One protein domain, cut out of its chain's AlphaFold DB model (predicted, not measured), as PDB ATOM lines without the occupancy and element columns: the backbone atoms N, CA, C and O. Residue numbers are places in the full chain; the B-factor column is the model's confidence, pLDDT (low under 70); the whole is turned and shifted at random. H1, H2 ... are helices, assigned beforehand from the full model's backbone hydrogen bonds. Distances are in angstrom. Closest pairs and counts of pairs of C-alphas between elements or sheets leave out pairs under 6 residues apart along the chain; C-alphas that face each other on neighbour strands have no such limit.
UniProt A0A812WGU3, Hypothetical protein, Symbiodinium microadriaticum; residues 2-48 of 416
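Overview. This is residues 2 to 48 of the 416 residues of the protein "Hypothetical protein" of Symbiodinium microadriaticum (UniProt A0A812WGU3). A helical hairpin forms the body: the long helix H3 and the shorter H2 run side by side in opposite directions, and the small helix H1 lies near H2, with H2 between it and H3. The far end of H3 and the tail after it, residues 43 to 48, stick out from this body, and residues 2 to 7 form a lead-in with no named element. The 47 printed residues include three named helices, in the order H1, H2, H3, and no named strand; the class is all helix. The whole is only just loose, close to compact, with a radius of gyration of the C-alphas of 11.7 A and spans of 35 by 24 by 16 A.

Arrangement. H3, residues 28 to 44, and H2, residues 15 to 25, form a helical hairpin with a shallow tilt of 15 degrees, opposite ways. They only just touch, with 3 pairs of C-alphas within 8 A, and H3 does so with residues 31 to 35 alone; the closest C-alphas are those of Arg 23 and Tyr 31, 6.0 A apart. H1, residues 8 to 12, is close to H2 but not clearly touching, the closest C-alphas being those of Leu 10 and Leu 18 at 6.5 A. H1 and H3 are apart. Every O i to N i+4 pair is within hydrogen-bond range in H3, against 6 of 7 in H2 and 0 of 1 in H1, where 1 of 2 O i to N i+3 pairs is within range.

Along the chain. H3 measures 24.3 A from C-alpha 28 at (2.056, 15.460, -21.233) to C-alpha 44 at (19.837, 29.958, -29.276). H2 measures 15.4 A and H1 8.3 A, from C-alpha 8 at (11.257, 8.459, -40.824).

Size, cuts and confidence. The C-alphas farthest apart, of His 2 and His 47, are 36.2 A apart. The printed part has no cut, and both links between helices are tight. Mean pLDDT of the printed part is 83.7, with residues 2 to 4 and 46 to 48 under 70.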
ATOM      1  N   HIS A   2       8.896  -0.136 -25.017       45.00
ATOM      2  CA  HIS A   2       8.927  -0.630 -26.396       45.00
ATOM      3  C   HIS A   2       9.357   0.556 -27.258       45.00
ATOM      4  O   HIS A   2       8.676   1.580 -27.234       45.00
ATOM      5  N   GLY A   3      10.520   0.466 -27.904       49.84
ATOM      6  CA  GLY A   3      11.037   1.536 -28.749       49.84
ATOM      7  C   GLY A   3      10.081   1.751 -29.912       49.84
ATOM      8  O   GLY A   3      10.136   1.012 -30.891       49.84
ATOM      9  N   ARG A   4       9.161   2.710 -29.777       63.25
ATOM     10  CA  ARG A   4       8.307   3.128 -30.883       63.25
ATOM     11  C   ARG A   4       9.219   3.738 -31.937       63.25
ATOM     12  O   ARG A   4       9.953   4.685 -31.660       63.25
ATOM     13  N   THR A   5       9.211   3.149 -33.122       72.88
ATOM     14  CA  THR A   5       9.926   3.663 -34.286       72.88
ATOM     15  C   THR A   5       9.317   4.997 -34.682       72.88
ATOM     16  O   THR A   5       8.154   5.062 -35.074       72.88
ATOM     17  N   ILE A   6      10.108   6.060 -34.555       76.81
ATOM     18  CA  ILE A   6       9.764   7.392 -35.047       76.81
ATOM     19  C   ILE A   6       9.578   7.284 -36.569       76.81
ATOM     20  O   ILE A   6      10.492   6.787 -37.234       76.81
ATOM     21  N   PRO A   7       8.433   7.724 -37.131       79.06
ATOM     22  CA  PRO A   7       8.232   7.758 -38.569       79.06
ATOM     23  C   PRO A   7       9.394   8.488 -39.247       79.06
ATOM     24  O   PRO A   7       9.645   9.655 -38.930       79.06
ATOM     25  N   PRO A   8      10.094   7.849 -40.193       71.50
ATOM     26  CA  PRO A   8      11.257   8.459 -40.824       71.50
ATOM     27  C   PRO A   8      10.964   9.803 -41.516       71.50
ATOM     28  O   PRO A   8      11.826  10.680 -41.564       71.50
ATOM     29  N   ALA A   9       9.715  10.018 -41.949       71.75
ATOM     30  CA  ALA A   9       9.234  11.278 -42.513       71.75
ATOM     31  C   ALA A   9       9.400  12.501 -41.596       71.75
ATOM     32  O   ALA A   9       9.486  13.624 -42.090       71.75
ATOM     33  N   LEU A  10       9.499  12.290 -40.279       77.00
ATOM     34  CA  LEU A  10       9.708  13.365 -39.311       77.00
ATOM     35  C   LEU A  10      11.105  13.983 -39.393       77.00
ATOM     36  O   LEU A  10      11.278  15.124 -38.982       77.00
ATOM     37  N   SER A  11      12.089  13.284 -39.966       70.62
ATOM     38  CA  SER A  11      13.461  13.800 -40.131       70.62
ATOM     39  C   SER A  11      13.548  15.082 -40.969       70.62
ATOM     40  O   SER A  11      14.502  15.845 -40.837       70.62
ATOM     41  N   VAL A  12      12.535  15.337 -41.798       73.50
ATOM     42  CA  VAL A  12      12.455  16.480 -42.718       73.50
ATOM     43  C   VAL A  12      11.257  17.394 -42.423       73.50
ATOM     44  O   VAL A  12      10.936  18.279 -43.222       73.50
ATOM     45  N   SER A  13      10.567  17.157 -41.305       77.44
ATOM     46  CA  SER A  13       9.388  17.910 -40.872       77.44
ATOM     47  C   SER A  13       9.754  19.261 -40.261       77.44
ATOM     48  O   SER A  13      10.807  19.425 -39.643       77.44
ATOM     49  N   GLY A  14       8.862  20.245 -40.408       78.75
ATOM     50  CA  GLY A  14       9.020  21.529 -39.732       78.75
ATOM     51  C   GLY A  14       8.802  21.404 -38.221       78.75
ATOM     52  O   GLY A  14       8.209  20.439 -37.741       78.75
ATOM     53  N   ARG A  15       9.222  22.424 -37.459       84.81
ATOM     54  CA  ARG A  15       9.023  22.486 -35.997       84.81
ATOM     55  C   ARG A  15       7.576  22.178 -35.596       84.81
ATOM     56  O   ARG A  15       7.353  21.398 -34.681       84.81
ATOM     57  N   ASN A  16       6.603  22.782 -36.273       85.38
ATOM     58  CA  ASN A  16       5.194  22.627 -35.909       85.38
ATOM     59  C   ASN A  16       4.689  21.200 -36.150       85.38
ATOM     60  O   ASN A  16       3.988  20.664 -35.298       85.38
ATOM     61  N   ASP A  17       5.105  20.564 -37.246       84.31
ATOM     62  CA  ASP A  17       4.750  19.175 -37.553       84.31
ATOM     63  C   ASP A  17       5.374  18.209 -36.533       84.31
ATOM     64  O   ASP A  17       4.717  17.281 -36.061       84.31
ATOM     65  N   LEU A  18       6.629  18.463 -36.134       88.62
ATOM     66  CA  LEU A  18       7.319  17.704 -35.088       88.62
ATOM     67  C   LEU A  18       6.604  17.811 -33.738       88.62
ATOM     68  O   LEU A  18       6.410  16.801 -33.066       88.62
ATOM     69  N   LEU A  19       6.190  19.019 -33.347       92.12
ATOM     70  CA  LEU A  19       5.459  19.236 -32.097       92.12
ATOM     71  C   LEU A  19       4.053  18.627 -32.147       92.12
ATOM     72  O   LEU A  19       3.620  18.031 -31.164       92.12
ATOM     73  N   ALA A  20       3.362  18.717 -33.285       90.25
ATOM     74  CA  ALA A  20       2.054  18.094 -33.470       90.25
ATOM     75  C   ALA A  20       2.130  16.566 -33.330       90.25
ATOM     76  O   ALA A  20       1.309  15.979 -32.627       90.25
ATOM     77  N   PHE A  21       3.142  15.935 -33.934       90.62
ATOM     78  CA  PHE A  21       3.404  14.506 -33.766       90.62
ATOM     79  C   PHE A  21       3.765  14.161 -32.315       90.62
ATOM     80  O   PHE A  21       3.180  13.259 -31.719       90.62
ATOM     81  N   ALA A  22       4.689  14.910 -31.709       92.62
ATOM     82  CA  ALA A  22       5.131  14.661 -30.343       92.62
ATOM     83  C   ALA A  22       3.988  14.763 -29.324       92.62
ATOM     84  O   ALA A  22       3.949  13.980 -28.383       92.62
ATOM     85  N   ARG A  23       3.026  15.668 -29.539       95.19
ATOM     86  CA  ARG A  23       1.827  15.791 -28.701       95.19
ATOM     87  C   ARG A  23       0.962  14.530 -28.702       95.19
ATOM     88  O   ARG A  23       0.295  14.251 -27.715       95.19
ATOM     89  N   GLN A  24       0.928  13.802 -29.818       93.94
ATOM     90  CA  GLN A  24       0.148  12.569 -29.948       93.94
ATOM     91  C   GLN A  24       0.877  11.366 -29.334       93.94
ATOM     92  O   GLN A  24       0.233  10.439 -28.847       93.94
ATOM     93  N   GLU A  25       2.212  11.385 -29.338       92.31
ATOM     94  CA  GLU A  25       3.031  10.232 -28.956       92.31
ATOM     95  C   GLU A  25       3.626  10.292 -27.546       92.31
ATOM     96  O   GLU A  25       3.919   9.244 -26.963       92.31
ATOM     97  N   LEU A  26       3.844  11.488 -26.998       92.31
ATOM     98  CA  LEU A  26       4.502  11.672 -25.707       92.31
ATOM     99  C   LEU A  26       3.487  11.879 -24.574       92.31
ATOM    100  O   LEU A  26       2.451  12.511 -24.776       92.31
ATOM    101  N   PRO A  27       3.802  11.412 -23.351       95.94
ATOM    102  CA  PRO A  27       3.133  11.874 -22.139       95.94
ATOM    103  C   PRO A  27       3.200  13.403 -21.999       95.94
ATOM    104  O   PRO A  27       4.165  14.026 -22.444       95.94
ATOM    105  N   GLU A  28       2.198  14.000 -21.350       96.56
ATOM    106  CA  GLU A  28       2.056  15.460 -21.233       96.56
ATOM    107  C   GLU A  28       3.300  16.136 -20.632       96.56
ATOM    108  O   GLU A  28       3.773  17.148 -21.140       96.56
ATOM    109  N   ASP A  29       3.891  15.555 -19.587       97.44
ATOM    110  CA  ASP A  29       5.101  16.070 -18.943       97.44
ATOM    111  C   ASP A  29       6.313  16.068 -19.887       97.44
ATOM    112  O   ASP A  29       7.046  17.057 -19.966       97.44
ATOM    113  N   ALA A  30       6.495  14.993 -20.658       95.75
ATOM    114  CA  ALA A  30       7.554  14.889 -21.658       95.75
ATOM    115  C   ALA A  30       7.324  15.837 -22.850       95.75
ATOM    116  O   ALA A  30       8.271  16.449 -23.346       95.75
ATOM    117  N   TYR A  31       6.073  16.004 -23.291       96.62
ATOM    118  CA  TYR A  31       5.708  16.962 -24.335       96.62
ATOM    119  C   TYR A  31       5.998  18.408 -23.903       96.62
ATOM    120  O   TYR A  31       6.598  19.172 -24.661       96.62
ATOM    121  N   MET A  32       5.667  18.770 -22.662       97.88
ATOM    122  CA  MET A  32       5.960  20.096 -22.112       97.88
ATOM    123  C   MET A  32       7.468  20.366 -21.992       97.88
ATOM    124  O   MET A  32       7.927  21.475 -22.291       97.88
ATOM    125  N   GLN A  33       8.260  19.352 -21.624       96.75
ATOM    126  CA  GLN A  33       9.726  19.441 -21.659       96.75
ATOM    127  C   GLN A  33      10.246  19.653 -23.087       96.75
ATOM    128  O   GLN A  33      11.101  20.512 -23.303       96.75
ATOM    129  N   LEU A  34       9.704  18.927 -24.072       95.19
ATOM    130  CA  LEU A  34      10.078  19.084 -25.478       95.19
ATOM    131  C   LEU A  34       9.752  20.483 -26.014       95.19
ATOM    132  O   LEU A  34      10.589  21.060 -26.703       95.19
ATOM    133  N   ILE A  35       8.573  21.039 -25.708       96.88
ATOM    134  CA  ILE A  35       8.218  22.413 -26.107       96.88
ATOM    135  C   ILE A  35       9.226  23.405 -25.527       96.88
ATOM    136  O   ILE A  35       9.763  24.231 -26.262       96.88
ATOM    137  N   THR A  36       9.515  23.287 -24.228       97.12
ATOM    138  CA  THR A  36      10.463  24.175 -23.539       97.12
ATOM    139  C   THR A  36      11.833  24.126 -24.211       97.12
ATOM    140  O   THR A  36      12.387  25.166 -24.570       97.12
ATOM    141  N   TYR A  37      12.331  22.918 -24.482       95.31
ATOM    142  CA  TYR A  37      13.577  22.708 -25.211       95.31
ATOM    143  C   TYR A  37      13.537  23.291 -26.631       95.31
ATOM    144  O   TYR A  37      14.471  23.976 -27.044       95.31
ATOM    145  N   ALA A  38      12.465  23.058 -27.392       91.56
ATOM    146  CA  ALA A  38      12.325  23.564 -28.756       91.56
ATOM    147  C   ALA A  38      12.315  25.102 -28.805       91.56
ATOM    148  O   ALA A  38      12.863  25.697 -29.740       91.56
ATOM    149  N   ASP A  39      11.725  25.755 -27.805       91.75
ATOM    150  CA  ASP A  39      11.710  27.212 -27.680       91.75
ATOM    151  C   ASP A  39      13.083  27.774 -27.298       91.75
ATOM    152  O   ASP A  39      13.522  28.775 -27.868       91.75
ATOM    153  N   GLU A  40      13.790  27.130 -26.370       92.81
ATOM    154  CA  GLU A  40      15.173  27.481 -26.021       92.81
ATOM    155  C   GLU A  40      16.124  27.294 -27.208       92.81
ATOM    156  O   GLU A  40      16.954  28.164 -27.496       92.81
ATOM    157  N   LEU A  41      15.964  26.201 -27.952       87.50
ATOM    158  CA  LEU A  41      16.726  25.938 -29.165       87.50
ATOM    159  C   LEU A  41      16.453  27.008 -30.230       87.50
ATOM    160  O   LEU A  41      17.384  27.541 -30.824       87.50
ATOM    161  N   SER A  42      15.192  27.400 -30.424       84.56
ATOM    162  CA  SER A  42      14.821  28.445 -31.392       84.56
ATOM    163  C   SER A  42      15.427  29.813 -31.051       84.56
ATOM    164  O   SER A  42      15.760  30.583 -31.950       84.56
ATOM    165  N   ARG A  43      15.598  30.120 -29.758       85.62
ATOM    166  CA  ARG A  43      16.249  31.356 -29.291       85.62
ATOM    167  C   ARG A  43      17.773  31.315 -29.409       85.62
ATOM    168  O   ARG A  43      18.386  32.365 -29.582       85.62
ATOM    169  N   SER A  44      18.377  30.136 -29.266       86.94
ATOM    170  CA  SER A  44      19.837  29.958 -29.276       86.94
ATOM    171  C   SER A  44      20.411  29.728 -30.672       86.94
ATOM    172  O   SER A  44      21.561  30.090 -30.923       86.94
ATOM    173  N   LEU A  45      19.626  29.165 -31.593       79.25
ATOM    174  CA  LEU A  45      20.028  29.063 -32.985       79.25
ATOM    175  C   LEU A  45      20.086  30.470 -33.601       79.25
ATOM    176  O   LEU A  45      19.149  31.260 -33.423       79.25
ATOM    177  N   PRO A  46      21.157  30.799 -34.351       69.06
ATOM    178  CA  PRO A  46      21.172  32.002 -35.167       69.06
ATOM    179  C   PRO A  46      19.913  31.952 -36.015       69.06
ATOM    180  O   PRO A  46      19.725  30.966 -36.729       69.06
ATOM    181  N   HIS A  47      19.031  32.950 -35.886       58.69
ATOM    182  CA  HIS A  47      17.790  32.968 -36.649       58.69
ATOM    183  C   HIS A  47      18.159  32.703 -38.104       58.69
ATOM    184  O   HIS A  47      18.876  33.501 -38.718       58.69
ATOM    185  N   THR A  48      17.724  31.559 -38.638       56.72
ATOM    186  CA  THR A  48      17.689  31.346 -40.078       56.72
ATOM    187  C   THR A  48      16.839  32.489 -40.576       56.72
ATOM    188  O   THR A  48      15.637  32.500 -40.314       56.72
TER     189      THR A  48